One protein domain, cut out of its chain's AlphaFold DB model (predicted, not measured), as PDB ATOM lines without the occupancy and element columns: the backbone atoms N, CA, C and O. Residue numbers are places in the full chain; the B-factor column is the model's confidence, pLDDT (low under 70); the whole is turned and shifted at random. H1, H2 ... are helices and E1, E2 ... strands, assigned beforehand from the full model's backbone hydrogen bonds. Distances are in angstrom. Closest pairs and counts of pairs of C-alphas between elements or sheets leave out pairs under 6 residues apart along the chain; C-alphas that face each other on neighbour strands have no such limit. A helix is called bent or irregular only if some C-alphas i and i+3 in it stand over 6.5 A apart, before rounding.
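AT A GLANCE: This is residues 2 to 186 of the 740 residues of an uncharacterized protein of Ganoderma sinense ZZ0214-1 (UniProt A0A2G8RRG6). What shape do these atoms make? Two layers of three helices make a bundle: H1, H4 and H7 form one layer with H4 in the middle, and H2, H5 and H8 form the other and run back the opposite way. The strand pair E1 and E2 packs on H1, while E3, E4 and the short helices H3 and H6 gather at one end of the bundle. What are its parts and size? The printed part has 185 residues, mostly helix, with eight named helices and four named strands in the order H1 E1 E2 H2 E3 H3 E4 H4 H5 H6 H7 H8; the bundle is up and down, each of its helices running against the one before it in the chain. The strands make two antiparallel sheets, E1 - E2 and E3 - E4. The whole is compact, with a radius of gyration of the C-alphas of 15.9 A and spans of 51 by 36 by 30 A.

IN THESE COORDINATES: What comes first along the printed part? H1, residues 10 to 24, begins at C-alpha 10, (10.101, 2.728, -41.022), and is 20.7 A long from first to last C-alpha. E1, residues 30 to 33, and E2, residues 40 to 43, follow, 9.8 A and 9.5 A long. H2, residues 52 to 65 and 20.8 A long, is irregular: C-alphas 53 and 56 are 7.2 A apart. What follows H2? E3 is residues 70 to 73, 9.6 A; H3 is residues 75 to 78, 5.5 A; E4 is residues 89 to 92, 9.5 A. H4, residues 93 to 107 and 23.6 A long, is irregular too: C-alphas 96 and 99 are 7.4 A apart. Which helices come last? H5 is residues 116 to 132, 23.7 A; H6 is residues 138 to 141, 5.3 A; H7 is residues 144 to 156, 18.7 A. H8, residues 164 to 180 and 24.2 A long, ends at C-alpha 180, (37.018, 7.285, -47.610).

HOW THE PARTS SIT: What touches H4? H4 is the hub, touching H1, H2, H3, H5 and H7. It touches H1 at a shallow tilt of 24 degrees, the same way, the closest C-alphas being those of Lys 17 and Phe 97, 6.6 A. It touches H7 at a steep tilt of 51 degrees, the same way, the closest C-alphas being those of Ile 106 and Ala 150, 5.2 A. How do H2, H5, H7 and H8 stand? H2 touches H5 at a shallow tilt of 27 degrees, the same way, the closest C-alphas being those of Met 62 and Ser 125, 5.1 A. H5 touches H8 at a shallow tilt of 14 degrees, the same way, with Ile 127 and Val 173 closest, their C-alphas 5.4 A apart. H7 and H8 form a hairpin at a shallow tilt of 32 degrees, only just short of steep. Where are the strands and short helices? E1 and E2, a hairpin, have N 32 and O 41 within hydrogen-bond range at 2.8 A, and E3 and E4 have N 71 and O 91 at 2.7 A. The closest C-alphas of H1 and E2, those of Glu 18 and Val 42, are 5.9 A apart. H3 touches H6, with the closest C-alphas, those of Ser 75 and Pro 139, 4.2 A apart. Are the helix backbones complete? Every O i to N i+4 pair is within hydrogen-bond range in H1, H5, H7 and H8, against 7 of 10 in H2 and 7 of 11 in H4; H3 and H6 are too short for such a pair.

THE WHOLE: How large is it? The two C-alphas farthest apart, those of Asn 36 and Tyr 164, are 51.9 A apart. Are there cuts or long links? The printed part has no cut, and none of its links is long. Where is confidence low? The mean pLDDT of the printed part is 90.1, and residues 35 to 38 and 81 to 86 are under 70.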
ATOM      1  N   VAL A   2      13.729  12.738 -33.728       85.88
ATOM      2  CA  VAL A   2      14.378  11.587 -34.411       85.88
ATOM      3  C   VAL A   2      15.887  11.554 -34.145       85.88
ATOM      4  O   VAL A   2      16.421  10.528 -33.736       85.88
ATOM      5  N   ALA A   3      16.564  12.700 -34.283       87.75
ATOM      6  CA  ALA A   3      17.995  12.813 -33.999       87.75
ATOM      7  C   ALA A   3      18.362  12.465 -32.539       87.75
ATOM      8  O   ALA A   3      19.449  11.946 -32.291       87.75
ATOM      9  N   GLU A   4      17.438  12.695 -31.600       88.06
ATOM     10  CA  GLU A   4      17.597  12.473 -30.152       88.06
ATOM     11  C   GLU A   4      17.301  11.024 -29.724       88.06
ATOM     12  O   GLU A   4      17.423  10.700 -28.547       88.06
ATOM     13  N   GLY A   5      16.936  10.135 -30.657       83.19
ATOM     14  CA  GLY A   5      16.740   8.710 -30.370       83.19
ATOM     15  C   GLY A   5      15.347   8.314 -29.902       83.19
ATOM     16  O   GLY A   5      15.179   7.230 -29.347       83.19
ATOM     17  N   ILE A   6      14.337   9.149 -30.150       87.50
ATOM     18  CA  ILE A   6      12.944   8.719 -29.999       87.50
ATOM     19  C   ILE A   6      12.654   7.648 -31.059       87.50
ATOM     20  O   ILE A   6      12.888   7.873 -32.248       87.50
ATOM     21  N   SER A   7      12.159   6.485 -30.626       83.88
ATOM     22  CA  SER A   7      11.867   5.362 -31.517       83.88
ATOM     23  C   SER A   7      10.795   5.731 -32.544       83.88
ATOM     24  O   SER A   7       9.759   6.311 -32.222       83.88
ATOM     25  N   ILE A   8      11.059   5.387 -33.803       86.81
ATOM     26  CA  ILE A   8      10.168   5.647 -34.930       86.81
ATOM     27  C   ILE A   8      10.251   4.483 -35.921       86.81
ATOM     28  O   ILE A   8      11.331   3.984 -36.243       86.81
ATOM     29  N   ASP A   9       9.102   4.004 -36.378       87.75
ATOM     30  CA  ASP A   9       8.999   2.920 -37.347       87.75
ATOM     31  C   ASP A   9       9.314   3.397 -38.774       87.75
ATOM     32  O   ASP A   9       9.235   4.584 -39.105       87.75
ATOM     33  N   VAL A  10       9.663   2.443 -39.642       86.56
ATOM     34  CA  VAL A  10      10.101   2.728 -41.022       86.56
ATOM     35  C   VAL A  10       8.987   3.420 -41.804       86.56
ATOM     36  O   VAL A  10       9.251   4.349 -42.563       86.56
ATOM     37  N   GLY A  11       7.732   3.017 -41.585       86.75
ATOM     38  CA  GLY A  11       6.572   3.592 -42.259       86.75
ATOM     39  C   GLY A  11       6.381   5.074 -41.940       86.75
ATOM     40  O   GLY A  11       6.174   5.876 -42.852       86.75
ATOM     41  N   GLN A  12       6.490   5.471 -40.669       89.38
ATOM     42  CA  GLN A  12       6.388   6.886 -40.290       89.38
ATOM     43  C   GLN A  12       7.592   7.707 -40.765       89.38
ATOM     44  O   GLN A  12       7.409   8.846 -41.196       89.38
ATOM     45  N   LEU A  13       8.805   7.140 -40.778       90.75
ATOM     46  CA  LEU A  13       9.961   7.821 -41.375       90.75
ATOM     47  C   LEU A  13       9.799   8.038 -42.883       90.75
ATOM     48  O   LEU A  13      10.165   9.101 -43.384       90.75
ATOM     49  N   LEU A  14       9.223   7.079 -43.611       91.19
ATOM     50  CA  LEU A  14       8.939   7.237 -45.038       91.19
ATOM     51  C   LEU A  14       7.883   8.315 -45.299       91.19
ATOM     52  O   LEU A  14       8.056   9.115 -46.214       91.19
ATOM     53  N   LYS A  15       6.845   8.415 -44.461       92.44
ATOM     54  CA  LYS A  15       5.889   9.536 -44.522       92.44
ATOM     55  C   LYS A  15       6.573  10.875 -44.253       92.44
ATOM     56  O   LYS A  15       6.327  11.850 -44.957       92.44
ATOM     57  N   LEU A  16       7.471  10.933 -43.267       93.19
ATOM     58  CA  LEU A  16       8.248  12.141 -42.987       93.19
ATOM     59  C   LEU A  16       9.135  12.524 -44.181       93.19
ATOM     60  O   LEU A  16       9.177  13.692 -44.560       93.19
ATOM     61  N   LYS A  17       9.788  11.545 -44.814       94.88
ATOM     62  CA  LYS A  17      10.576  11.728 -46.040       94.88
ATOM     63  C   LYS A  17       9.728  12.240 -47.201       94.88
ATOM     64  O   LYS A  17      10.152  13.152 -47.900       94.88
ATOM     65  N   GLU A  18       8.529  11.700 -47.388       95.00
ATOM     66  CA  GLU A  18       7.573  12.150 -48.402       95.00
ATOM     67  C   GLU A  18       7.161  13.616 -48.181       95.00
ATOM     68  O   GLU A  18       7.207  14.430 -49.106       95.00
ATOM     69  N   HIS A  19       6.809  13.989 -46.948       94.00
ATOM     70  CA  HIS A  19       6.485  15.375 -46.606       94.00
ATOM     71  C   HIS A  19       7.683  16.311 -46.772       94.00
ATOM     72  O   HIS A  19       7.520  17.416 -47.290       94.00
ATOM     73  N   LEU A  20       8.884  15.866 -46.391       94.38
ATOM     74  CA  LEU A  20      10.116  16.625 -46.579       94.38
ATOM     75  C   LEU A  20      10.412  16.853 -48.068       94.38
ATOM     76  O   LEU A  20      10.707  17.979 -48.453       94.38
ATOM     77  N   ALA A  21      10.259  15.833 -48.916       94.75
ATOM     78  CA  ALA A  21      10.439  15.968 -50.361       94.75
ATOM     79  C   ALA A  21       9.474  17.006 -50.963       94.75
ATOM     80  O   ALA A  21       9.890  17.875 -51.730       94.75
ATOM     81  N   ARG A  22       8.200  16.997 -50.547       94.38
ATOM     82  CA  ARG A  22       7.228  18.026 -50.960       94.38
ATOM     83  C   ARG A  22       7.591  19.418 -50.456       94.38
ATOM     84  O   ARG A  22       7.427  20.386 -51.194       94.38
ATOM     85  N   ALA A  23       8.061  19.525 -49.215       93.12
ATOM     86  CA  ALA A  23       8.451  20.798 -48.619       93.12
ATOM     87  C   ALA A  23       9.647  21.419 -49.354       93.12
ATOM     88  O   ALA A  23       9.617  22.611 -49.653       93.12
ATOM     89  N   LEU A  24      10.651  20.603 -49.696       92.81
ATOM     90  CA  LEU A  24      11.818  21.021 -50.479       92.81
ATOM     91  C   LEU A  24      11.434  21.509 -51.881       92.81
ATOM     92  O   LEU A  24      12.087  22.413 -52.393       92.81
ATOM     93  N   GLY A  25      10.348  20.979 -52.450       92.44
ATOM     94  CA  GLY A  25       9.805  21.407 -53.740       92.44
ATOM     95  C   GLY A  25       9.973  20.391 -54.867       92.44
ATOM     96  O   GLY A  25       9.827  20.771 -56.024       92.44
ATOM     97  N   PHE A  26      10.255  19.123 -54.557       94.25
ATOM     98  CA  PHE A  26      10.348  18.073 -55.571       94.25
ATOM     99  C   PHE A  26       9.013  17.854 -56.297       94.25
ATOM    100  O   PHE A  26       7.939  17.879 -55.687       94.25
ATOM    101  N   ALA A  27       9.092  17.578 -57.598       91.88
ATOM    102  CA  ALA A  27       7.952  17.196 -58.420       91.88
ATOM    103  C   ALA A  27       7.557  15.721 -58.218       91.88
ATOM    104  O   ALA A  27       8.382  14.874 -57.863       91.88
ATOM    105  N   GLU A  28       6.279  15.415 -58.474       89.62
ATOM    106  CA  GLU A  28       5.731  14.047 -58.541       89.62
ATOM    107  C   GLU A  28       6.020  13.171 -57.304       89.62
ATOM    108  O   GLU A  28       6.249  11.966 -57.413       89.62
ATOM    109  N   VAL A  29       6.003  13.770 -56.106       93.75
ATOM    110  CA  VAL A  29       6.274  13.043 -54.857       93.75
ATOM    111  C   VAL A  29       5.124  12.095 -54.510       93.75
ATOM    112  O   VAL A  29       4.018  12.548 -54.184       93.75
ATOM    113  N   ALA A  30       5.401  10.791 -54.502       92.31
ATOM    114  CA  ALA A  30       4.436   9.744 -54.176       92.31
ATOM    115  C   ALA A  30       5.069   8.586 -53.386       92.31
ATOM    116  O   ALA A  30       6.207   8.190 -53.643       92.31
ATOM    117  N   MET A  31       4.310   8.001 -52.454       89.38
ATOM    118  CA  MET A  31       4.648   6.702 -51.866       89.38
ATOM    119  C   MET A  31       4.240   5.572 -52.812       89.38
ATOM    120  O   MET A  31       3.072   5.431 -53.165       89.38
ATOM    121  N   MET A  32       5.211   4.753 -53.201       87.62
ATOM    122  CA  MET A  32       5.037   3.616 -54.098       87.62
ATOM    123  C   MET A  32       5.120   2.316 -53.300       87.62
ATOM    124  O   MET A  32       6.071   2.122 -52.544       87.62
ATOM    125  N   ALA A  33       4.148   1.421 -53.479       81.69
ATOM    126  CA  ALA A  33       4.203   0.073 -52.915       81.69
ATOM    127  C   ALA A  33       5.183  -0.805 -53.710       81.69
ATOM    128  O   ALA A  33       5.233  -0.729 -54.942       81.69
ATOM    129  N   VAL A  34       5.957  -1.637 -53.012       73.25
ATOM    130  CA  VAL A  34       6.837  -2.642 -53.625       73.25
ATOM    131  C   VAL A  34       6.164  -4.006 -53.502       73.25
ATOM    132  O   VAL A  34       6.043  -4.542 -52.406       73.25
ATOM    133  N   GLY A  35       5.721  -4.573 -54.628       68.44
ATOM    134  CA  GLY A  35       5.127  -5.913 -54.660       68.44
ATOM    135  C   GLY A  35       3.775  -6.019 -53.939       68.44
ATOM    136  O   GLY A  35       2.945  -5.116 -54.032       68.44
ATOM    137  N   ASN A  36       3.558  -7.149 -53.254       56.88
ATOM    138  CA  ASN A  36       2.314  -7.486 -52.544       56.88
ATOM    139  C   ASN A  36       2.386  -7.210 -51.025       56.88
ATOM    140  O   ASN A  36       1.441  -7.530 -50.303       56.88
ATOM    141  N   ALA A  37       3.499  -6.659 -50.529       55.56
ATOM    142  CA  ALA A  37       3.770  -6.475 -49.105       55.56
ATOM    143  C   ALA A  37       3.549  -5.027 -48.622       55.56
ATOM    144  O   ALA A  37       3.496  -4.081 -49.405       55.56
ATOM    145  N   ASN A  38       3.489  -4.845 -47.295       64.69
ATOM    146  CA  ASN A  38       3.375  -3.555 -46.584       64.69
ATOM    147  C   ASN A  38       4.633  -2.656 -46.697       64.69
ATOM    148  O   ASN A  38       4.881  -1.814 -45.829       64.69
ATOM    149  N   HIS A  39       5.460  -2.842 -47.728       72.31
ATOM    150  CA  HIS A  39       6.685  -2.083 -47.948       72.31
ATOM    151  C   HIS A  39       6.457  -0.986 -48.986       72.31
ATOM    152  O   HIS A  39       5.979  -1.230 -50.094       72.31
ATOM    153  N   PHE A  40       6.836   0.235 -48.621       83.25
ATOM    154  CA  PHE A  40       6.721   1.413 -49.470       83.25
ATOM    155  C   PHE A  40       8.091   2.066 -49.633       83.25
ATOM    156  O   PHE A  40       8.952   1.938 -48.765       83.25
ATOM    157  N   TYR A  41       8.280   2.807 -50.718       88.75
ATOM    158  CA  TYR A  41       9.369   3.771 -50.854       88.75
ATOM    159  C   TYR A  41       8.816   5.094 -51.373       88.75
ATOM    160  O   TYR A  41       7.747   5.145 -51.985       88.75
ATOM    161  N   VAL A  42       9.539   6.180 -51.122       91.50
ATOM    162  CA  VAL A  42       9.165   7.501 -51.628       91.50
ATOM    163  C   VAL A  42       9.833   7.700 -52.982       91.50
ATOM    164  O   VAL A  42      11.058   7.673 -53.069       91.50
ATOM    165  N   ARG A  43       9.032   7.914 -54.025       91.25
ATOM    166  CA  ARG A  43       9.501   8.357 -55.338       91.25
ATOM    167  C   ARG A  43       9.318   9.866 -55.443       91.25
ATOM    168  O   ARG A  43       8.263  10.383 -55.089       91.25
ATOM    169  N   PHE A  44      10.336  10.547 -55.940       92.75
ATOM    170  CA  PHE A  44      10.341  11.973 -56.260       92.75
ATOM    171  C   PHE A  44      11.133  12.173 -57.558       92.75
ATOM    172  O   PHE A  44      11.931  11.305 -57.923       92.75
ATOM    173  N   ASN A  45      10.849  13.252 -58.291       88.88
ATOM    174  CA  ASN A  45      11.438  13.517 -59.606       88.88
ATOM    175  C   ASN A  45      12.350  14.759 -59.573       88.88
ATOM    176  O   ASN A  45      13.245  14.802 -58.735       88.88
ATOM    177  N   SER A  46      12.159  15.734 -60.467       88.94
ATOM    178  CA  SER A  46      12.999  16.931 -60.552       88.94
ATOM    179  C   SER A  46      12.750  17.926 -59.410       88.94
ATOM    180  O   SER A  46      11.639  18.031 -58.878       88.94
ATOM    181  N   LEU A  47      13.791  18.677 -59.063       90.62
ATOM    182  CA  LEU A  47      13.805  19.795 -58.131       90.62
ATOM    183  C   LEU A  47      14.444  20.995 -58.827       90.62
ATOM    184  O   LEU A  47      15.650  20.993 -59.053       90.62
ATOM    185  N   ASP A  48      13.648  22.026 -59.102       83.62
ATOM    186  CA  ASP A  48      14.144  23.240 -59.762       83.62
ATOM    187  C   ASP A  48      14.910  24.126 -58.759       83.62
ATOM    188  O   ASP A  48      16.085  24.450 -58.931       83.62
ATOM    189  N   ALA A  49      14.256  24.480 -57.648       86.81
ATOM    190  CA  ALA A  49      14.836  25.294 -56.586       86.81
ATOM    191  C   ALA A  49      14.276  24.908 -55.213       86.81
ATOM    192  O   ALA A  49      13.096  24.578 -55.070       86.81
ATOM    193  N   VAL A  50      15.120  25.011 -54.183       89.50
ATOM    194  CA  VAL A  50      14.683  24.831 -52.796       89.50
ATOM    195  C   VAL A  50      13.948  26.086 -52.336       89.50
ATOM    196  O   VAL A  50      14.519  27.175 -52.293       89.50
ATOM    197  N   ARG A  51      12.683  25.923 -51.943       89.00
ATOM    198  CA  ARG A  51      11.864  27.019 -51.403       89.00
ATOM    199  C   ARG A  51      12.435  27.531 -50.081       89.00
ATOM    200  O   ARG A  51      12.823  26.734 -49.227       89.00
ATOM    201  N   GLU A  52      12.377  28.842 -49.853       89.75
ATOM    202  CA  GLU A  52      12.890  29.466 -48.620       89.75
ATOM    203  C   GLU A  52      12.247  28.903 -47.345       89.75
ATOM    204  O   GLU A  52      12.908  28.705 -46.326       89.75
ATOM    205  N   THR A  53      10.964  28.540 -47.423       91.50
ATOM    206  CA  THR A  53      10.227  27.900 -46.324       91.50
ATOM    207  C   THR A  53      10.815  26.551 -45.900       91.50
ATOM    208  O   THR A  53      10.526  26.086 -44.802       91.50
ATOM    209  N   ALA A  54      11.624  25.911 -46.749       91.62
ATOM    210  CA  ALA A  54      12.233  24.608 -46.497       91.62
ATOM    211  C   ALA A  54      13.680  24.692 -45.975       91.62
ATOM    212  O   ALA A  54      14.255  23.669 -45.600       91.62
ATOM    213  N   TYR A  55      14.271  25.889 -45.893       93.38
ATOM    214  CA  TYR A  55      15.627  26.075 -45.363       93.38
ATOM    215  C   TYR A  55      15.813  25.551 -43.931       93.38
ATOM    216  O   TYR A  55      16.819  24.877 -43.686       93.38
ATOM    217  N   PRO A  56      14.870  25.759 -42.985       92.81
ATOM    218  CA  PRO A  56      14.980  25.158 -41.659       92.81
ATOM    219  C   PRO A  56      15.022  23.628 -41.722       92.81
ATOM    220  O   PRO A  56      15.787  23.007 -40.992       92.81
ATOM    221  N   CYS A  57      14.269  23.012 -42.639       91.31
ATOM    222  CA  CYS A  57      14.249  21.560 -42.792       91.31
ATOM    223  C   CYS A  57      15.605  21.007 -43.245       91.31
ATOM    224  O   CYS A  57      16.022  19.974 -42.737       91.31
ATOM    225  N   LEU A  58      16.320  21.694 -44.145       89.94
ATOM    226  CA  LEU A  58      17.682  21.304 -44.537       89.94
ATOM    227  C   LEU A  58      18.687  21.440 -43.387       89.94
ATOM    228  O   LEU A  58      19.566  20.592 -43.233       89.94
ATOM    229  N   ASN A  59      18.542  22.478 -42.561       90.38
ATOM    230  CA  ASN A  59      19.396  22.682 -41.391       90.38
ATOM    231  C   ASN A  59      19.201  21.568 -40.350       90.38
ATOM    232  O   ASN A  59      20.178  21.006 -39.861       90.38
ATOM    233  N   GLU A  60      17.951  21.206 -40.059       90.50
ATOM    234  CA  GLU A  60      17.610  20.141 -39.108       90.50
ATOM    235  C   GLU A  60      17.880  18.732 -39.670       90.50
ATOM    236  O   GLU A  60      18.194  17.796 -38.927       90.50
ATOM    237  N   LEU A  61      17.818  18.564 -40.997       92.25
ATOM    238  CA  LEU A  61      18.157  17.304 -41.658       92.25
ATOM    239  C   LEU A  61      19.610  16.904 -41.379       92.25
ATOM    240  O   LEU A  61      19.878  15.723 -41.152       92.25
ATOM    241  N   MET A  62      20.525  17.877 -41.310       94.38
ATOM    242  CA  MET A  62      21.922  17.651 -40.923       94.38
ATOM    243  C   MET A  62      22.027  16.926 -39.573       94.38
ATOM    244  O   MET A  62      22.770  15.953 -39.463       94.38
ATOM    245  N   LEU A  63      21.262  17.357 -38.562       93.94
ATOM    246  CA  LEU A  63      21.271  16.747 -37.223       93.94
ATOM    247  C   LEU A  63      20.721  15.319 -37.241       93.94
ATOM    248  O   LEU A  63      21.205  14.450 -36.522       93.94
ATOM    249  N   THR A  64      19.722  15.063 -38.086       93.31
ATOM    250  CA  THR A  64      19.144  13.721 -38.242       93.31
ATOM    251  C   THR A  64      20.119  12.771 -38.939       93.31
ATOM    252  O   THR A  64      20.276  11.629 -38.506       93.31
ATOM    253  N   MET A  65      20.821  13.241 -39.975       94.00
ATOM    254  CA  MET A  65      21.886  12.475 -40.633       94.00
ATOM    255  C   MET A  65      23.078  12.239 -39.701       94.00
ATOM    256  O   MET A  65      23.647  11.152 -39.693       94.00
ATOM    257  N   ASP A  66      23.402  13.200 -38.833       95.00
ATOM    258  CA  ASP A  66      24.440  13.028 -37.816       95.00
ATOM    259  C   ASP A  66      23.962  12.335 -36.529       95.00
ATOM    260  O   ASP A  66      24.680  12.270 -35.534       95.00
ATOM    261  N   SER A  67      22.790  11.708 -36.517       94.19
ATOM    262  CA  SER A  67      22.401  10.892 -35.367       94.19
ATOM    263  C   SER A  67      23.197   9.579 -35.326       94.19
ATOM    264  O   SER A  67      23.471   8.970 -36.360       94.19
ATOM    265  N   ALA A  68      23.626   9.144 -34.138       91.44
ATOM    266  CA  ALA A  68      24.324   7.864 -33.934       91.44
ATOM    267  C   ALA A  68      23.359   6.685 -33.703       91.44
ATOM    268  O   ALA A  68      23.792   5.580 -33.386       91.44
ATOM    269  N   GLN A  69      22.052   6.927 -33.829       91.50
ATOM    270  CA  GLN A  69      21.024   5.951 -33.500       91.50
ATOM    271  C   GLN A  69      20.989   4.826 -34.542       91.50
ATOM    272  O   GLN A  69      20.764   5.114 -35.728       91.50
ATOM    273  N   PRO A  70      21.215   3.563 -34.132       88.88
ATOM    274  CA  PRO A  70      21.174   2.430 -35.038       88.88
ATOM    275  C   PRO A  70      19.745   2.192 -35.521       88.88
ATOM    276  O   PRO A  70      18.770   2.390 -34.799       88.88
ATOM    277  N   TYR A  71      19.629   1.750 -36.764       88.81
ATOM    278  CA  TYR A  71      18.366   1.586 -37.453       88.81
ATOM    279  C   TYR A  71      18.444   0.439 -38.454       88.81
ATOM    280  O   TYR A  71      19.397   0.347 -39.224       88.81
ATOM    281  N   SER A  72      17.446  -0.443 -38.453       89.19
ATOM    282  CA  SER A  72      17.377  -1.553 -39.405       89.19
ATOM    283  C   SER A  72      16.618  -1.104 -40.650       89.19
ATOM    284  O   SER A  72      15.413  -0.861 -40.586       89.19
ATOM    285  N   LEU A  73      17.325  -0.958 -41.773       88.12
ATOM    286  CA  LEU A  73      16.748  -0.472 -43.026       88.12
ATOM    287  C   LEU A  73      16.790  -1.565 -44.097       88.12
ATOM    288  O   LEU A  73      17.850  -2.096 -44.432       88.12
ATOM    289  N   VAL A  74      15.622  -1.884 -44.649       87.69
ATOM    290  CA  VAL A  74      15.468  -2.831 -45.761       87.69
ATOM    291  C   VAL A  74      15.727  -2.145 -47.104       87.69
ATOM    292  O   VAL A  74      15.434  -0.963 -47.281       87.69
ATOM    293  N   SER A  75      16.266  -2.890 -48.074       85.62
ATOM    294  CA  SER A  75      16.614  -2.366 -49.405       85.62
ATOM    295  C   SER A  75      15.391  -1.845 -50.176       85.62
ATOM    296  O   SER A  75      15.465  -0.822 -50.861       85.62
ATOM    297  N   SER A  76      14.235  -2.498 -50.012       85.19
ATOM    298  CA  SER A  76      12.962  -2.119 -50.639       85.19
ATOM    299  C   SER A  76      12.471  -0.727 -50.218       85.19
ATOM    300  O   SER A  76      11.952   0.006 -51.057       85.19
ATOM    301  N   ALA A  77      12.725  -0.303 -48.972       86.12
ATOM    302  CA  ALA A  77      12.365   1.031 -48.472       86.12
ATOM    303  C   ALA A  77      13.148   2.173 -49.150       86.12
ATOM    304  O   ALA A  77      12.748   3.336 -49.087       86.12
ATOM    305  N   MET A  78      14.254   1.836 -49.820       88.19
ATOM    306  CA  MET A  78      15.099   2.754 -50.585       88.19
ATOM    307  C   MET A  78      14.971   2.544 -52.104       88.19
ATOM    308  O   MET A  78      15.824   3.014 -52.850       88.19
ATOM    309  N   GLY A  79      13.937   1.832 -52.576       82.62
ATOM    310  CA  GLY A  79      13.698   1.588 -54.007       82.62
ATOM    311  C   GLY A  79      14.514   0.435 -54.614       82.62
ATOM    312  O   GLY A  79      14.618   0.324 -55.838       82.62
ATOM    313  N   GLY A  80      15.112  -0.428 -53.784       79.75
ATOM    314  CA  GLY A  80      15.810  -1.634 -54.228       79.75
ATOM    315  C   GLY A  80      14.869  -2.678 -54.849       79.75
ATOM    316  O   GLY A  80      13.736  -2.849 -54.415       79.75
ATOM    317  N   ARG A  81      15.353  -3.412 -55.864       68.19
ATOM    318  CA  ARG A  81      14.571  -4.409 -56.634       68.19
ATOM    319  C   ARG A  81      14.422  -5.792 -55.964       68.19
ATOM    320  O   ARG A  81      13.907  -6.701 -56.606       68.19
ATOM    321  N   HIS A  82      14.919  -5.981 -54.741       59.41
ATOM    322  CA  HIS A  82      14.993  -7.297 -54.084       59.41
ATOM    323  C   HIS A  82      13.835  -7.509 -53.088       59.41
ATOM    324  O   HIS A  82      13.313  -6.546 -52.535       59.41
ATOM    325  N   SER A  83      13.424  -8.775 -52.947       56.16
ATOM    326  CA  SER A  83      12.133  -9.278 -52.442       56.16
ATOM    327  C   SER A  83      11.866  -9.129 -50.935       56.16
ATOM    328  O   SER A  83      12.784  -8.941 -50.143       56.16
ATOM    329  N   ASP A  84      10.592  -9.321 -50.574       53.34
ATOM    330  CA  ASP A  84       9.921  -9.108 -49.276       53.34
ATOM    331  C   ASP A  84      10.517  -9.810 -48.025       53.34
ATOM    332  O   ASP A  84      10.111  -9.487 -46.913       53.34
ATOM    333  N   ASP A  85      11.513 -10.695 -48.172       58.34
ATOM    334  CA  ASP A  85      12.131 -11.472 -47.074       58.34
ATOM    335  C   ASP A  85      13.581 -11.045 -46.730       58.34
ATOM    336  O   ASP A  85      14.317 -11.770 -46.055       58.34
ATOM    337  N   GLU A  86      14.056  -9.884 -47.204       66.75
ATOM    338  CA  GLU A  86      15.423  -9.439 -46.897       66.75
ATOM    339  C   GLU A  86      15.584  -8.973 -45.433       66.75
ATOM    340  O   GLU A  86      14.868  -8.069 -44.988       66.75
ATOM    341  N   PRO A  87      16.577  -9.495 -44.681       75.25
ATOM    342  CA  PRO A  87      16.902  -8.954 -43.369       75.25
ATOM    343  C   PRO A  87      17.389  -7.507 -43.516       75.25
ATOM    344  O   PRO A  87      18.235  -7.203 -44.363       75.25
ATOM    345  N   GLY A  88      16.857  -6.609 -42.685       80.44
ATOM    346  CA  GLY A  88      17.268  -5.208 -42.683       80.44
ATOM    347  C   GLY A  88      18.760  -5.056 -42.376       80.44
ATOM    348  O   GLY A  88      19.318  -5.764 -41.533       80.44
ATOM    349  N   ALA A  89      19.419  -4.138 -43.082       86.88
ATOM    350  CA  ALA A  89      20.823  -3.835 -42.849       86.88
ATOM    351  C   ALA A  89      20.958  -2.918 -41.620       86.88
ATOM    352  O   ALA A  89      20.196  -1.950 -41.510       86.88
ATOM    353  N   PRO A  90      21.924  -3.172 -40.716       90.31
ATOM    354  CA  PRO A  90      22.192  -2.288 -39.591       90.31
ATOM    355  C   PRO A  90      22.830  -0.993 -40.109       90.31
ATOM    356  O   PRO A  90      23.993  -0.963 -40.506       90.31
ATOM    357  N   LEU A  91      22.044   0.074 -40.133       92.19
ATOM    358  CA  LEU A  91      22.414   1.408 -40.592       92.19
ATOM    359  C   LEU A  91      22.104   2.440 -39.503       92.19
ATOM    360  O   LEU A  91      21.813   2.086 -38.365       92.19
ATOM    361  N   LEU A  92      22.212   3.725 -39.826       93.88
ATOM    362  CA  LEU A  92      21.806   4.814 -38.942       93.88
ATOM    363  C   LEU A  92      20.440   5.344 -39.357       93.88
ATOM    364  O   LEU A  92      20.082   5.274 -40.533       93.88
ATOM    365  N   VAL A  93      19.699   5.929 -38.416       92.81
ATOM    366  CA  VAL A  93      18.353   6.468 -38.681       92.81
ATOM    367  C   VAL A  93      18.341   7.492 -39.826       92.81
ATOM    368  O   VAL A  93      17.415   7.518 -40.633       92.81
ATOM    369  N   GLY A  94      19.419   8.268 -39.974       93.25
ATOM    370  CA  GLY A  94      19.592   9.222 -41.068       93.25
ATOM    371  C   GLY A  94      19.710   8.598 -42.464       93.25
ATOM    372  O   GLY A  94      19.440   9.278 -43.450       93.25
ATOM    373  N   SER A  95      20.059   7.307 -42.574       94.62
ATOM    374  CA  SER A  95      20.266   6.630 -43.863       94.62
ATOM    375  C   SER A  95      19.025   6.645 -44.755       94.62
ATOM    376  O   SER A  95      19.159   6.618 -45.975       94.62
ATOM    377  N   ILE A  96      17.824   6.731 -44.170       93.75
ATOM    378  CA  ILE A  96      16.568   6.766 -44.929       93.75
ATOM    379  C   ILE A  96      16.398   8.052 -45.756       93.75
ATOM    380  O   ILE A  96      15.645   8.053 -46.729       93.75
ATOM    381  N   PHE A  97      17.096   9.133 -45.387       95.56
ATOM    382  CA  PHE A  97      17.023  10.437 -46.050       95.56
ATOM    383  C   PHE A  97      18.196  10.713 -47.002       95.56
ATOM    384  O   PHE A  97      18.223  11.769 -47.633       95.56
ATOM    385  N   VAL A  98      19.176   9.805 -47.099       96.00
ATOM    386  CA  VAL A  98      20.411  10.025 -47.875       96.00
ATOM    387  C   VAL A  98      20.122  10.252 -49.356       96.00
ATOM    388  O   VAL A  98      20.722  11.132 -49.962       96.00
ATOM    389  N   ASP A  99      19.198   9.497 -49.940       94.94
ATOM    390  CA  ASP A  99      18.788   9.656 -51.337       94.94
ATOM    391  C   ASP A  99      18.134  11.016 -51.593       94.94
ATOM    392  O   ASP A  99      18.532  11.715 -52.517       94.94
ATOM    393  N   LEU A 100      17.205  11.430 -50.729       95.19
ATOM    394  CA  LEU A 100      16.544  12.728 -50.822       95.19
ATOM    395  C   LEU A 100      17.549  13.878 -50.693       95.19
ATOM    396  O   LEU A 100      17.493  14.837 -51.458       95.19
ATOM    397  N   PHE A 101      18.479  13.778 -49.741       96.25
ATOM    398  CA  PHE A 101      19.528  14.776 -49.551       96.25
ATOM    399  C   PHE A 101      20.470  14.854 -50.760       96.25
ATOM    400  O   PHE A 101      20.742  15.950 -51.249       96.25
ATOM    401  N   LEU A 102      20.963  13.709 -51.248       96.50
ATOM    402  CA  LEU A 102      21.853  13.666 -52.406       96.50
ATOM    403  C   LEU A 102      21.161  14.224 -53.647       96.50
ATOM    404  O   LEU A 102      21.766  15.023 -54.356       96.50
ATOM    405  N   GLU A 103      19.901  13.861 -53.884       94.94
ATOM    406  CA  GLU A 103      19.152  14.367 -55.032       94.94
ATOM    407  C   GLU A 103      18.905  15.871 -54.921       94.94
ATOM    408  O   GLU A 103      19.086  16.592 -55.898       94.94
ATOM    409  N   ALA A 104      18.601  16.373 -53.718       93.81
ATOM    410  CA  ALA A 104      18.432  17.806 -53.489       93.81
ATOM    411  C   ALA A 104      19.731  18.576 -53.760       93.81
ATOM    412  O   ALA A 104      19.706  19.646 -54.364       93.81
ATOM    413  N   PHE A 105      20.873  18.014 -53.352       95.12
ATOM    414  CA  PHE A 105      22.188  18.592 -53.619       95.12
ATOM    415  C   PHE A 105      22.539  18.563 -55.115       95.12
ATOM    416  O   PHE A 105      23.143  19.498 -55.630       95.12
ATOM    417  N   ILE A 106      22.187  17.491 -55.828       95.19
ATOM    418  CA  ILE A 106      22.510  17.335 -57.254       95.19
ATOM    419  C   ILE A 106      21.644  18.246 -58.122       95.19
ATOM    420  O   ILE A 106      22.183  18.922 -58.998       95.19
ATOM    421  N   GLN A 107      20.327  18.229 -57.904       93.19
ATOM    422  CA  GLN A 107      19.350  18.829 -58.811       93.19
ATOM    423  C   GLN A 107      19.124  20.324 -58.586       93.19
ATOM    424  O   GLN A 107      18.746  21.006 -59.527       93.19
ATOM    425  N   CYS A 108      19.387  20.855 -57.387       89.81
ATOM    426  CA  CYS A 108      19.261  22.292 -57.147       89.81
ATOM    427  C   CYS A 108      20.219  23.059 -58.072       89.81
ATOM    428  O   CYS A 108      21.434  22.948 -57.903       89.81
ATOM    429  N   GLU A 109      19.691  23.799 -59.057       82.31
ATOM    430  CA  GLU A 109      20.487  24.377 -60.153       82.31
ATOM    431  C   GLU A 109      21.547  25.373 -59.650       82.31
ATOM    432  O   GLU A 109      22.720  25.245 -60.017       82.31
ATOM    433  N   ASN A 110      21.170  26.264 -58.726       84.25
ATOM    434  CA  ASN A 110      22.003  27.370 -58.229       84.25
ATOM    435  C   ASN A 110      22.314  27.235 -56.727       84.25
ATOM    436  O   ASN A 110      21.787  27.975 -55.892       84.25
ATOM    437  N   LEU A 111      23.155  26.264 -56.360       90.44
ATOM    438  CA  LEU A 111      23.557  26.040 -54.962       90.44
ATOM    439  C   LEU A 111      24.259  27.255 -54.328       90.44
ATOM    440  O   LEU A 111      24.134  27.472 -53.126       90.44
ATOM    441  N   ASP A 112      24.987  28.032 -55.125       89.88
ATOM    442  CA  ASP A 112      25.701  29.257 -54.749       89.88
ATOM    443  C   ASP A 112      24.764  30.399 -54.320       89.88
ATOM    444  O   ASP A 112      25.143  31.230 -53.494       89.88
ATOM    445  N   THR A 113      23.523  30.401 -54.814       90.38
ATOM    446  CA  THR A 113      22.501  31.403 -54.458       90.38
ATOM    447  C   THR A 113      21.786  31.114 -53.138       90.38
ATOM    448  O   THR A 113      21.067  31.974 -52.621       90.38
ATOM    449  N   LEU A 114      21.971  29.921 -52.560       92.06
ATOM    450  CA  LEU A 114      21.374  29.578 -51.271       92.06
ATOM    451  C   LEU A 114      21.957  30.448 -50.147       92.06
ATOM    452  O   LEU A 114      23.138  30.804 -50.180       92.06
ATOM    453  N   PRO A 115      21.185  30.728 -49.078       93.81
ATOM    454  CA  PRO A 115      21.723  31.448 -47.934       93.81
ATOM    455  C   PRO A 115      22.977  30.754 -47.380       93.81
ATOM    456  O   PRO A 115      22.961  29.528 -47.204       93.81
ATOM    457  N   PRO A 116      24.042  31.499 -47.015       93.31
ATOM    458  CA  PRO A 116      25.327  30.909 -46.635       93.31
ATOM    459  C   PRO A 116      25.240  29.849 -45.533       93.31
ATOM    460  O   PRO A 116      25.966  28.860 -45.565       93.31
ATOM    461  N   LEU A 117      24.333  30.020 -44.563       93.12
ATOM    462  CA  LEU A 117      24.114  29.046 -43.490       93.12
ATOM    463  C   LEU A 117      23.517  27.725 -44.001       93.12
ATOM    464  O   LEU A 117      23.926  26.658 -43.549       93.12
ATOM    465  N   VAL A 118      22.584  27.796 -44.953       94.31
ATOM    466  CA  VAL A 118      21.938  26.619 -45.552       94.31
ATOM    467  C   VAL A 118      22.966  25.841 -46.361       94.31
ATOM    468  O   VAL A 118      23.153  24.650 -46.120       94.31
ATOM    469  N   LEU A 119      23.721  26.524 -47.229       95.75
ATOM    470  CA  LEU A 119      24.787  25.889 -48.006       95.75
ATOM    471  C   LEU A 119      25.875  25.296 -47.096       95.75
ATOM    472  O   LEU A 119      26.317  24.168 -47.310       95.75
ATOM    473  N   LYS A 120      26.252  26.000 -46.018       96.06
ATOM    474  CA  LYS A 120      27.183  25.497 -44.993       96.06
ATOM    475  C   LYS A 120      26.696  24.181 -44.386       96.06
ATOM    476  O   LYS A 120      27.481  23.240 -44.261       96.06
ATOM    477  N   ASN A 121      25.420  24.096 -44.022       95.19
ATOM    478  CA  ASN A 121      24.838  22.888 -43.435       95.19
ATOM    479  C   ASN A 121      24.642  21.770 -44.464       95.19
ATOM    480  O   ASN A 121      24.818  20.603 -44.114       95.19
ATOM    481  N   MET A 122      24.378  22.092 -45.732       96.00
ATOM    482  CA  MET A 122      24.372  21.111 -46.821       96.00
ATOM    483  C   MET A 122      25.771  20.530 -47.066       96.00
ATOM    484  O   MET A 122      25.922  19.316 -47.166       96.00
ATOM    485  N   LEU A 123      26.825  21.348 -47.078       97.62
ATOM    486  CA  LEU A 123      28.202  20.852 -47.211       97.62
ATOM    487  C   LEU A 123      28.616  19.986 -46.013       97.62
ATOM    488  O   LEU A 123      29.184  18.909 -46.197       97.62
ATOM    489  N   LYS A 124      28.281  20.398 -44.781       96.94
ATOM    490  CA  LYS A 124      28.490  19.573 -43.574       96.94
ATOM    491  C   LYS A 124      27.730  18.251 -43.644       96.94
ATOM    492  O   LYS A 124      28.297  17.205 -43.345       96.94
ATOM    493  N   SER A 125      26.476  18.297 -44.081       96.88
ATOM    494  CA  SER A 125      25.645  17.117 -44.316       96.88
ATOM    495  C   SER A 125      26.296  16.157 -45.303       96.88
ATOM    496  O   SER A 125      26.360  14.962 -45.036       96.88
ATOM    497  N   LEU A 126      26.868  16.664 -46.396       97.81
ATOM    498  CA  LEU A 126      27.578  15.833 -47.364       97.81
ATOM    499  C   LEU A 126      28.833  15.181 -46.757       97.81
ATOM    500  O   LEU A 126      29.098  14.010 -47.018       97.81
ATOM    501  N   ILE A 127      29.569  15.885 -45.888       97.88
ATOM    502  CA  ILE A 127      30.694  15.307 -45.128       97.88
ATOM    503  C   ILE A 127      30.209  14.173 -44.208       97.88
ATOM    504  O   ILE A 127      30.836  13.110 -44.168       97.88
ATOM    505  N   ILE A 128      29.091  14.371 -43.499       97.25
ATOM    506  CA  ILE A 128      28.466  13.348 -42.644       97.25
ATOM    507  C   ILE A 128      28.062  12.132 -43.485       97.25
ATOM    508  O   ILE A 128      28.413  11.006 -43.136       97.25
ATOM    509  N   VAL A 129      27.407  12.350 -44.629       97.06
ATOM    510  CA  VAL A 129      27.042  11.296 -45.589       97.06
ATOM    511  C   VAL A 129      28.267  10.487 -46.011       97.06
ATOM    512  O   VAL A 129      28.225   9.262 -45.970       97.06
ATOM    513  N   ILE A 130      29.381  11.145 -46.335       97.12
ATOM    514  CA  ILE A 130      30.617  10.473 -46.755       97.12
ATOM    515  C   ILE A 130      31.219   9.609 -45.641       97.12
ATOM    516  O   ILE A 130      31.637   8.484 -45.920       97.12
ATOM    517  N   TYR A 131      31.329  10.126 -44.413       95.88
ATOM    518  CA  TYR A 131      32.048   9.440 -43.333       95.88
ATOM    519  C   TYR A 131      31.200   8.441 -42.552       95.88
ATOM    520  O   TYR A 131      31.733   7.429 -42.093       95.88
ATOM    521  N   LYS A 132      29.915   8.740 -42.366       95.06
ATOM    522  CA  LYS A 132      29.059   8.057 -41.397       95.06
ATOM    523  C   LYS A 132      28.143   7.014 -42.026       95.06
ATOM    524  O   LYS A 132      27.852   6.003 -41.393       95.06
ATOM    525  N   HIS A 133      27.696   7.246 -43.259       94.50
ATOM    526  CA  HIS A 133      26.771   6.349 -43.941       94.50
ATOM    527  C   HIS A 133      27.530   5.377 -44.847       94.50
ATOM    528  O   HIS A 133      28.385   5.767 -45.641       94.50
ATOM    529  N   ASP A 134      27.229   4.086 -44.705       92.56
ATOM    530  CA  ASP A 134      27.951   3.022 -45.397       92.56
ATOM    531  C   ASP A 134      27.315   2.684 -46.755       92.56
ATOM    532  O   ASP A 134      26.327   1.946 -46.842       92.56
ATOM    533  N   PHE A 135      27.913   3.211 -47.825       94.12
ATOM    534  CA  PHE A 135      27.511   2.972 -49.212       94.12
ATOM    535  C   PHE A 135      27.878   1.579 -49.752       94.12
ATOM    536  O   PHE A 135      27.516   1.279 -50.890       94.12
ATOM    537  N   ASP A 136      28.553   0.717 -48.984       91.31
ATOM    538  CA  ASP A 136      28.759  -0.688 -49.365       91.31
ATOM    539  C   ASP A 136      27.571  -1.580 -48.962       91.31
ATOM    540  O   ASP A 136      27.394  -2.682 -49.496       91.31
ATOM    541  N   THR A 137      26.691  -1.086 -48.084       90.69
ATOM    542  CA  THR A 137      25.454  -1.781 -47.705       90.69
ATOM    543  C   THR A 137      24.421  -1.774 -48.830       90.69
ATOM    544  O   THR A 137      24.296  -0.813 -49.589       90.69
ATOM    545  N   ARG A 138      23.617  -2.844 -48.926       88.31
ATOM    546  CA  ARG A 138      22.614  -3.004 -49.998       88.31
ATOM    547  C   ARG A 138      21.673  -1.797 -50.157       88.31
ATOM    548  O   ARG A 138      21.521  -1.372 -51.302       88.31
ATOM    549  N   PRO A 139      21.091  -1.212 -49.083       90.12
ATOM    550  CA  PRO A 139      20.154  -0.095 -49.232       90.12
ATOM    551  C   PRO A 139      20.790   1.175 -49.812       90.12
ATOM    552  O   PRO A 139      20.111   1.934 -50.498       90.12
ATOM    553  N   LEU A 140      22.083   1.415 -49.560       92.94
ATOM    554  CA  LEU A 140      22.776   2.634 -49.999       92.94
ATOM    555  C   LEU A 140      23.635   2.440 -51.256       92.94
ATOM    556  O   LEU A 140      23.940   3.412 -51.946       92.94
ATOM    557  N   LYS A 141      23.976   1.197 -51.614       92.06
ATOM    558  CA  LYS A 141      24.844   0.875 -52.758       92.06
ATOM    559  C   LYS A 141      24.345   1.436 -54.089       92.06
ATOM    560  O   LYS A 141      25.147   1.867 -54.915       92.06
ATOM    561  N   LEU A 142      23.028   1.496 -54.293       91.12
ATOM    562  CA  LEU A 142      22.438   2.076 -55.506       91.12
ATOM    563  C   LEU A 142      22.649   3.602 -55.637       91.12
ATOM    564  O   LEU A 142      22.551   4.147 -56.736       91.12
ATOM    565  N   TYR A 143      23.028   4.284 -54.552       94.12
ATOM    566  CA  TYR A 143      23.272   5.728 -54.517       94.12
ATOM    567  C   TYR A 143      24.753   6.117 -54.628       94.12
ATOM    568  O   TYR A 143      25.071   7.303 -54.590       94.12
ATOM    569  N   GLN A 144      25.673   5.169 -54.855       94.56
ATOM    570  CA  GLN A 144      27.100   5.477 -55.058       94.56
ATOM    571  C   GLN A 144      27.341   6.460 -56.222       94.56
ATOM    572  O   GLN A 144      28.187   7.351 -56.132       94.56
ATOM    573  N   ALA A 145      26.572   6.339 -57.310       94.38
ATOM    574  CA  ALA A 145      26.647   7.269 -58.439       94.38
ATOM    575  C   ALA A 145      26.145   8.678 -58.070       94.38
ATOM    576  O   ALA A 145      26.738   9.666 -58.503       94.38
ATOM    577  N   HIS A 146      25.095   8.768 -57.247       95.69
ATOM    578  CA  HIS A 146      24.555  10.032 -56.744       95.69
ATOM    579  C   HIS A 146      25.563  10.711 -55.815       95.69
ATOM    580  O   HIS A 146      25.875  11.880 -56.014       95.69
ATOM    581  N   LEU A 147      26.195   9.963 -54.903       96.69
ATOM    582  CA  LEU A 147      27.272  10.490 -54.063       96.69
ATOM    583  C   LEU A 147      28.403  11.102 -54.904       96.69
ATOM    584  O   LEU A 147      28.814  12.232 -54.651       96.69
ATOM    585  N   ARG A 148      28.870  10.398 -55.946       96.06
ATOM    586  CA  ARG A 148      29.915  10.918 -56.847       96.06
ATOM    587  C   ARG A 148      29.484  12.217 -57.537       96.06
ATOM    588  O   ARG A 148      30.285  13.142 -57.636       96.06
ATOM    589  N   ARG A 149      28.235  12.296 -58.012       95.56
ATOM    590  CA  ARG A 149      27.686  13.511 -58.641       95.56
ATOM    591  C   ARG A 149      27.566  14.665 -57.647       95.56
ATOM    592  O   ARG A 149      27.958  15.773 -57.989       95.56
ATOM    593  N   ALA A 150      27.096  14.405 -56.427       96.75
ATOM    594  CA  ALA A 150      26.983  15.413 -55.377       96.75
ATOM    595  C   ALA A 150      28.356  15.984 -54.992       96.75
ATOM    596  O   ALA A 150      28.524  17.196 -54.917       96.75
ATOM    597  N   VAL A 151      29.371  15.130 -54.833       97.25
ATOM    598  CA  VAL A 151      30.745  15.581 -54.558       97.25
ATOM    599  C   VAL A 151      31.327  16.366 -55.738       97.25
ATOM    600  O   VAL A 151      32.020  17.355 -55.519       97.25
ATOM    601  N   LYS A 152      31.016  15.985 -56.984       95.88
ATOM    602  CA  LYS A 152      31.405  16.772 -58.162       95.88
ATOM    603  C   LYS A 152      30.752  18.161 -58.164       95.88
ATOM    604  O   LYS A 152      31.463  19.142 -58.314       95.88
ATOM    605  N   ARG A 153      29.446  18.254 -57.891       94.88
ATOM    606  CA  ARG A 153      28.747  19.543 -57.726       94.88
ATOM    607  C   ARG A 153      29.357  20.379 -56.600       94.88
ATOM    608  O   ARG A 153      29.490  21.586 -56.740       94.88
ATOM    609  N   ALA A 154      29.768  19.742 -55.501       96.69
ATOM    610  CA  ALA A 154      30.465  20.434 -54.423       96.69
ATOM    611  C   ALA A 154      31.823  20.984 -54.885       96.69
ATOM    612  O   ALA A 154      32.163  22.097 -54.515       96.69
ATOM    613  N   LEU A 155      32.580  20.239 -55.698       96.62
ATOM    614  CA  LEU A 155      33.839  20.714 -56.276       96.62
ATOM    615  C   LEU A 155      33.633  21.934 -57.188       96.62
ATOM    616  O   LEU A 155      34.428  22.865 -57.108       96.62
ATOM    617  N   ASP A 156      32.569  21.953 -57.996       94.88
ATOM    618  CA  ASP A 156      32.261  23.078 -58.892       94.88
ATOM    619  C   ASP A 156      32.092  24.398 -58.105       94.88
ATOM    620  O   ASP A 156      32.606  25.440 -58.513       94.88
ATOM    621  N   LEU A 157      31.503  24.336 -56.901       95.38
ATOM    622  CA  LEU A 157      31.358  25.486 -55.991       95.38
ATOM    623  C   LEU A 157      32.690  26.110 -55.546       95.38
ATOM    624  O   LEU A 157      32.709  27.234 -55.048       95.38
ATOM    625  N   LEU A 158      33.812  25.401 -55.687       94.50
ATOM    626  CA  LEU A 158      35.118  25.920 -55.294       94.50
ATOM    627  C   LEU A 158      35.544  27.129 -56.147       94.50
ATOM    628  O   LEU A 158      36.259  28.004 -55.653       94.50
ATOM    629  N   LEU A 159      35.107  27.177 -57.410       92.50
ATOM    630  CA  LEU A 159      35.450  28.236 -58.366       92.50
ATOM    631  C   LEU A 159      34.522  29.461 -58.268       92.50
ATOM    632  O   LEU A 159      34.908  30.564 -58.684       92.50
ATOM    633  N   GLU A 160      33.356  29.283 -57.649       92.75
ATOM    634  CA  GLU A 160      32.350  30.321 -57.425       92.75
ATOM    635  C   GLU A 160      32.763  31.327 -56.343       92.75
ATOM    636  O   GLU A 160      33.619  31.063 -55.488       92.75
ATOM    637  N   GLU A 161      32.158  32.516 -56.358       88.75
ATOM    638  CA  GLU A 161      32.425  33.617 -55.416       88.75
ATOM    639  C   GLU A 161      31.773  33.405 -54.040       88.75
ATOM    640  O   GLU A 161      30.939  34.175 -53.578       88.75
ATOM    641  N   LEU A 162      32.189  32.337 -53.357       92.44
ATOM    642  CA  LEU A 162      31.737  31.991 -52.012       92.44
ATOM    643  C   LEU A 162      32.658  32.539 -50.913       92.44
ATOM    644  O   LEU A 162      33.827  32.863 -51.138       92.44
ATOM    645  N   SER A 163      32.138  32.572 -49.684       92.50
ATOM    646  CA  SER A 163      32.923  32.908 -48.493       92.50
ATOM    647  C   SER A 163      34.022  31.875 -48.211       92.50
ATOM    648  O   SER A 163      33.929  30.710 -48.610       92.50
ATOM    649  N   TYR A 164      35.056  32.296 -47.472       91.06
ATOM    650  CA  TYR A 164      36.195  31.446 -47.105       91.06
ATOM    651  C   TYR A 164      35.737  30.133 -46.468       91.06
ATOM    652  O   TYR A 164      36.062  29.065 -46.979       91.06
ATOM    653  N   ASP A 165      34.912  30.207 -45.422       93.00
ATOM    654  CA  ASP A 165      34.342  29.050 -44.725       93.00
ATOM    655  C   ASP A 165      33.733  28.001 -45.670       93.00
ATOM    656  O   ASP A 165      33.921  26.799 -45.475       93.00
ATOM    657  N   LEU A 166      32.983  28.443 -46.684       95.62
ATOM    658  CA  LEU A 166      32.298  27.548 -47.614       95.62
ATOM    659  C   LEU A 166      33.290  26.863 -48.554       95.62
ATOM    660  O   LEU A 166      33.224  25.646 -48.719       95.62
ATOM    661  N   ARG A 167      34.264  27.604 -49.096       95.06
ATOM    662  CA  ARG A 167      35.334  27.020 -49.923       95.06
ATOM    663  C   ARG A 167      36.190  26.024 -49.131       95.06
ATOM    664  O   ARG A 167      36.524  24.958 -49.644       95.06
ATOM    665  N   GLN A 168      36.477  26.302 -47.858       94.44
ATOM    666  CA  GLN A 168      37.178  25.358 -46.974       94.44
ATOM    667  C   GLN A 168      36.367  24.075 -46.724       94.44
ATOM    668  O   GLN A 168      36.914  22.966 -46.713       94.44
ATOM    669  N   LEU A 169      35.046  24.198 -46.563       96.00
ATOM    670  CA  LEU A 169      34.159  23.041 -46.448       96.00
ATOM    671  C   LEU A 169      34.117  22.220 -47.737       96.00
ATOM    672  O   LEU A 169      34.174  20.996 -47.656       96.00
ATOM    673  N   VAL A 170      34.101  22.858 -48.909       97.50
ATOM    674  CA  VAL A 170      34.202  22.169 -50.206       97.50
ATOM    675  C   VAL A 170      35.491  21.345 -50.300       97.50
ATOM    676  O   VAL A 170      35.438  20.155 -50.620       97.50
ATOM    677  N   LEU A 171      36.647  21.924 -49.945       96.88
ATOM    678  CA  LEU A 171      37.920  21.188 -49.898       96.88
ATOM    679  C   LEU A 171      37.853  19.999 -48.928       96.88
ATOM    680  O   LEU A 171      38.366  18.915 -49.219       96.88
ATOM    681  N   THR A 172      37.180  20.177 -47.789       96.62
ATOM    682  CA  THR A 172      36.980  19.122 -46.787       96.62
ATOM    683  C   THR A 172      36.096  17.991 -47.319       96.62
ATOM    684  O   THR A 172      36.443  16.826 -47.129       96.62
ATOM    685  N   VAL A 173      35.010  18.304 -48.039       97.62
ATOM    686  CA  VAL A 173      34.147  17.320 -48.721       97.62
ATOM    687  C   VAL A 173      34.972  16.496 -49.707       97.62
ATOM    688  O   VAL A 173      34.964  15.265 -49.652       97.62
ATOM    689  N   CYS A 174      35.732  17.168 -50.577       97.19
ATOM    690  CA  CYS A 174      36.560  16.509 -51.585       97.19
ATOM    691  C   CYS A 174      37.595  15.587 -50.925       97.19
ATOM    692  O   CYS A 174      37.745  14.430 -51.319       97.19
ATOM    693  N   ARG A 175      38.266  16.065 -49.868       95.44
ATOM    694  CA  ARG A 175      39.256  15.285 -49.113       95.44
ATOM    695  C   ARG A 175      38.626  14.069 -48.442       95.44
ATOM    696  O   ARG A 175      39.212  12.986 -48.465       95.44
ATOM    697  N   ALA A 176      37.449  14.243 -47.845       95.75
ATOM    698  CA  ALA A 176      36.707  13.170 -47.205       95.75
ATOM    699  C   ALA A 176      36.355  12.072 -48.208       95.75
ATOM    700  O   ALA A 176      36.632  10.900 -47.951       95.75
ATOM    701  N   PHE A 177      35.820  12.456 -49.369       96.62
ATOM    702  CA  PHE A 177      35.444  11.522 -50.424       96.62
ATOM    703  C   PHE A 177      36.652  10.738 -50.945       96.62
ATOM    704  O   PHE A 177      36.619   9.508 -50.967       96.62
ATOM    705  N   ILE A 178      37.746  11.440 -51.267       94.88
ATOM    706  CA  ILE A 178      38.985  10.831 -51.767       94.88
ATOM    707  C   ILE A 178      39.560   9.829 -50.753       94.88
ATOM    708  O   ILE A 178      39.946   8.719 -51.110       94.88
ATOM    709  N   LYS A 179      39.600  10.196 -49.467       92.25
ATOM    710  CA  LYS A 179      40.173   9.334 -48.427       92.25
ATOM    711  C   LYS A 179      39.286   8.129 -48.105       92.25
ATOM    712  O   LYS A 179      39.806   7.050 -47.829       92.25
ATOM    713  N   ARG A 180      37.962   8.313 -48.070       93.94
ATOM    714  CA  ARG A 180      37.018   7.285 -47.610       93.94
ATOM    715  C   ARG A 180      36.645   6.288 -48.703       93.94
ATOM    716  O   ARG A 180      36.501   5.110 -48.392       93.94
ATOM    717  N   TRP A 181      36.521   6.734 -49.952       93.12
ATOM    718  CA  TRP A 181      35.951   5.939 -51.041       93.12
ATOM    719  C   TRP A 181      36.916   5.760 -52.228       93.12
ATOM    720  O   TRP A 181      36.556   6.094 -53.357       93.12
ATOM    721  N   PRO A 182      38.126   5.188 -52.038       88.81
ATOM    722  CA  PRO A 182      39.152   5.116 -53.083       88.81
ATOM    723  C   PRO A 182      38.704   4.388 -54.360       88.81
ATOM    724  O   PRO A 182      39.143   4.732 -55.454       88.81
ATOM    725  N   HIS A 183      37.795   3.418 -54.241       89.19
ATOM    726  CA  HIS A 183      37.261   2.650 -55.366       89.19
ATOM    727  C   HIS A 183      36.175   3.397 -56.173       89.19
ATOM    728  O   HIS A 183      35.836   2.968 -57.274       89.19
ATOM    729  N   LEU A 184      35.636   4.518 -55.667       89.50
ATOM    730  CA  LEU A 184      34.574   5.299 -56.325       89.50
ATOM    731  C   LEU A 184      35.072   6.557 -57.045       89.50
ATOM    732  O   LEU A 184      34.263   7.242 -57.670       89.50
ATOM    733  N   ILE A 185      36.364   6.867 -56.967       87.56
ATOM    734  CA  ILE A 185      36.924   8.158 -57.387       87.56
ATOM    735  C   ILE A 185      36.960   8.322 -58.910       87.56
ATOM    736  O   ILE A 185      36.580   9.373 -59.424       87.56
ATOM    737  N   GLY A 186      37.393   7.305 -59.660       85.00
ATOM    738  CA  GLY A 186      37.593   7.434 -61.110       85.00
ATOM    739  C   GLY A 186      38.486   8.634 -61.471       85.00
ATOM    740  O   GLY A 186      39.535   8.831 -60.865       85.00
TER     741      GLY A 186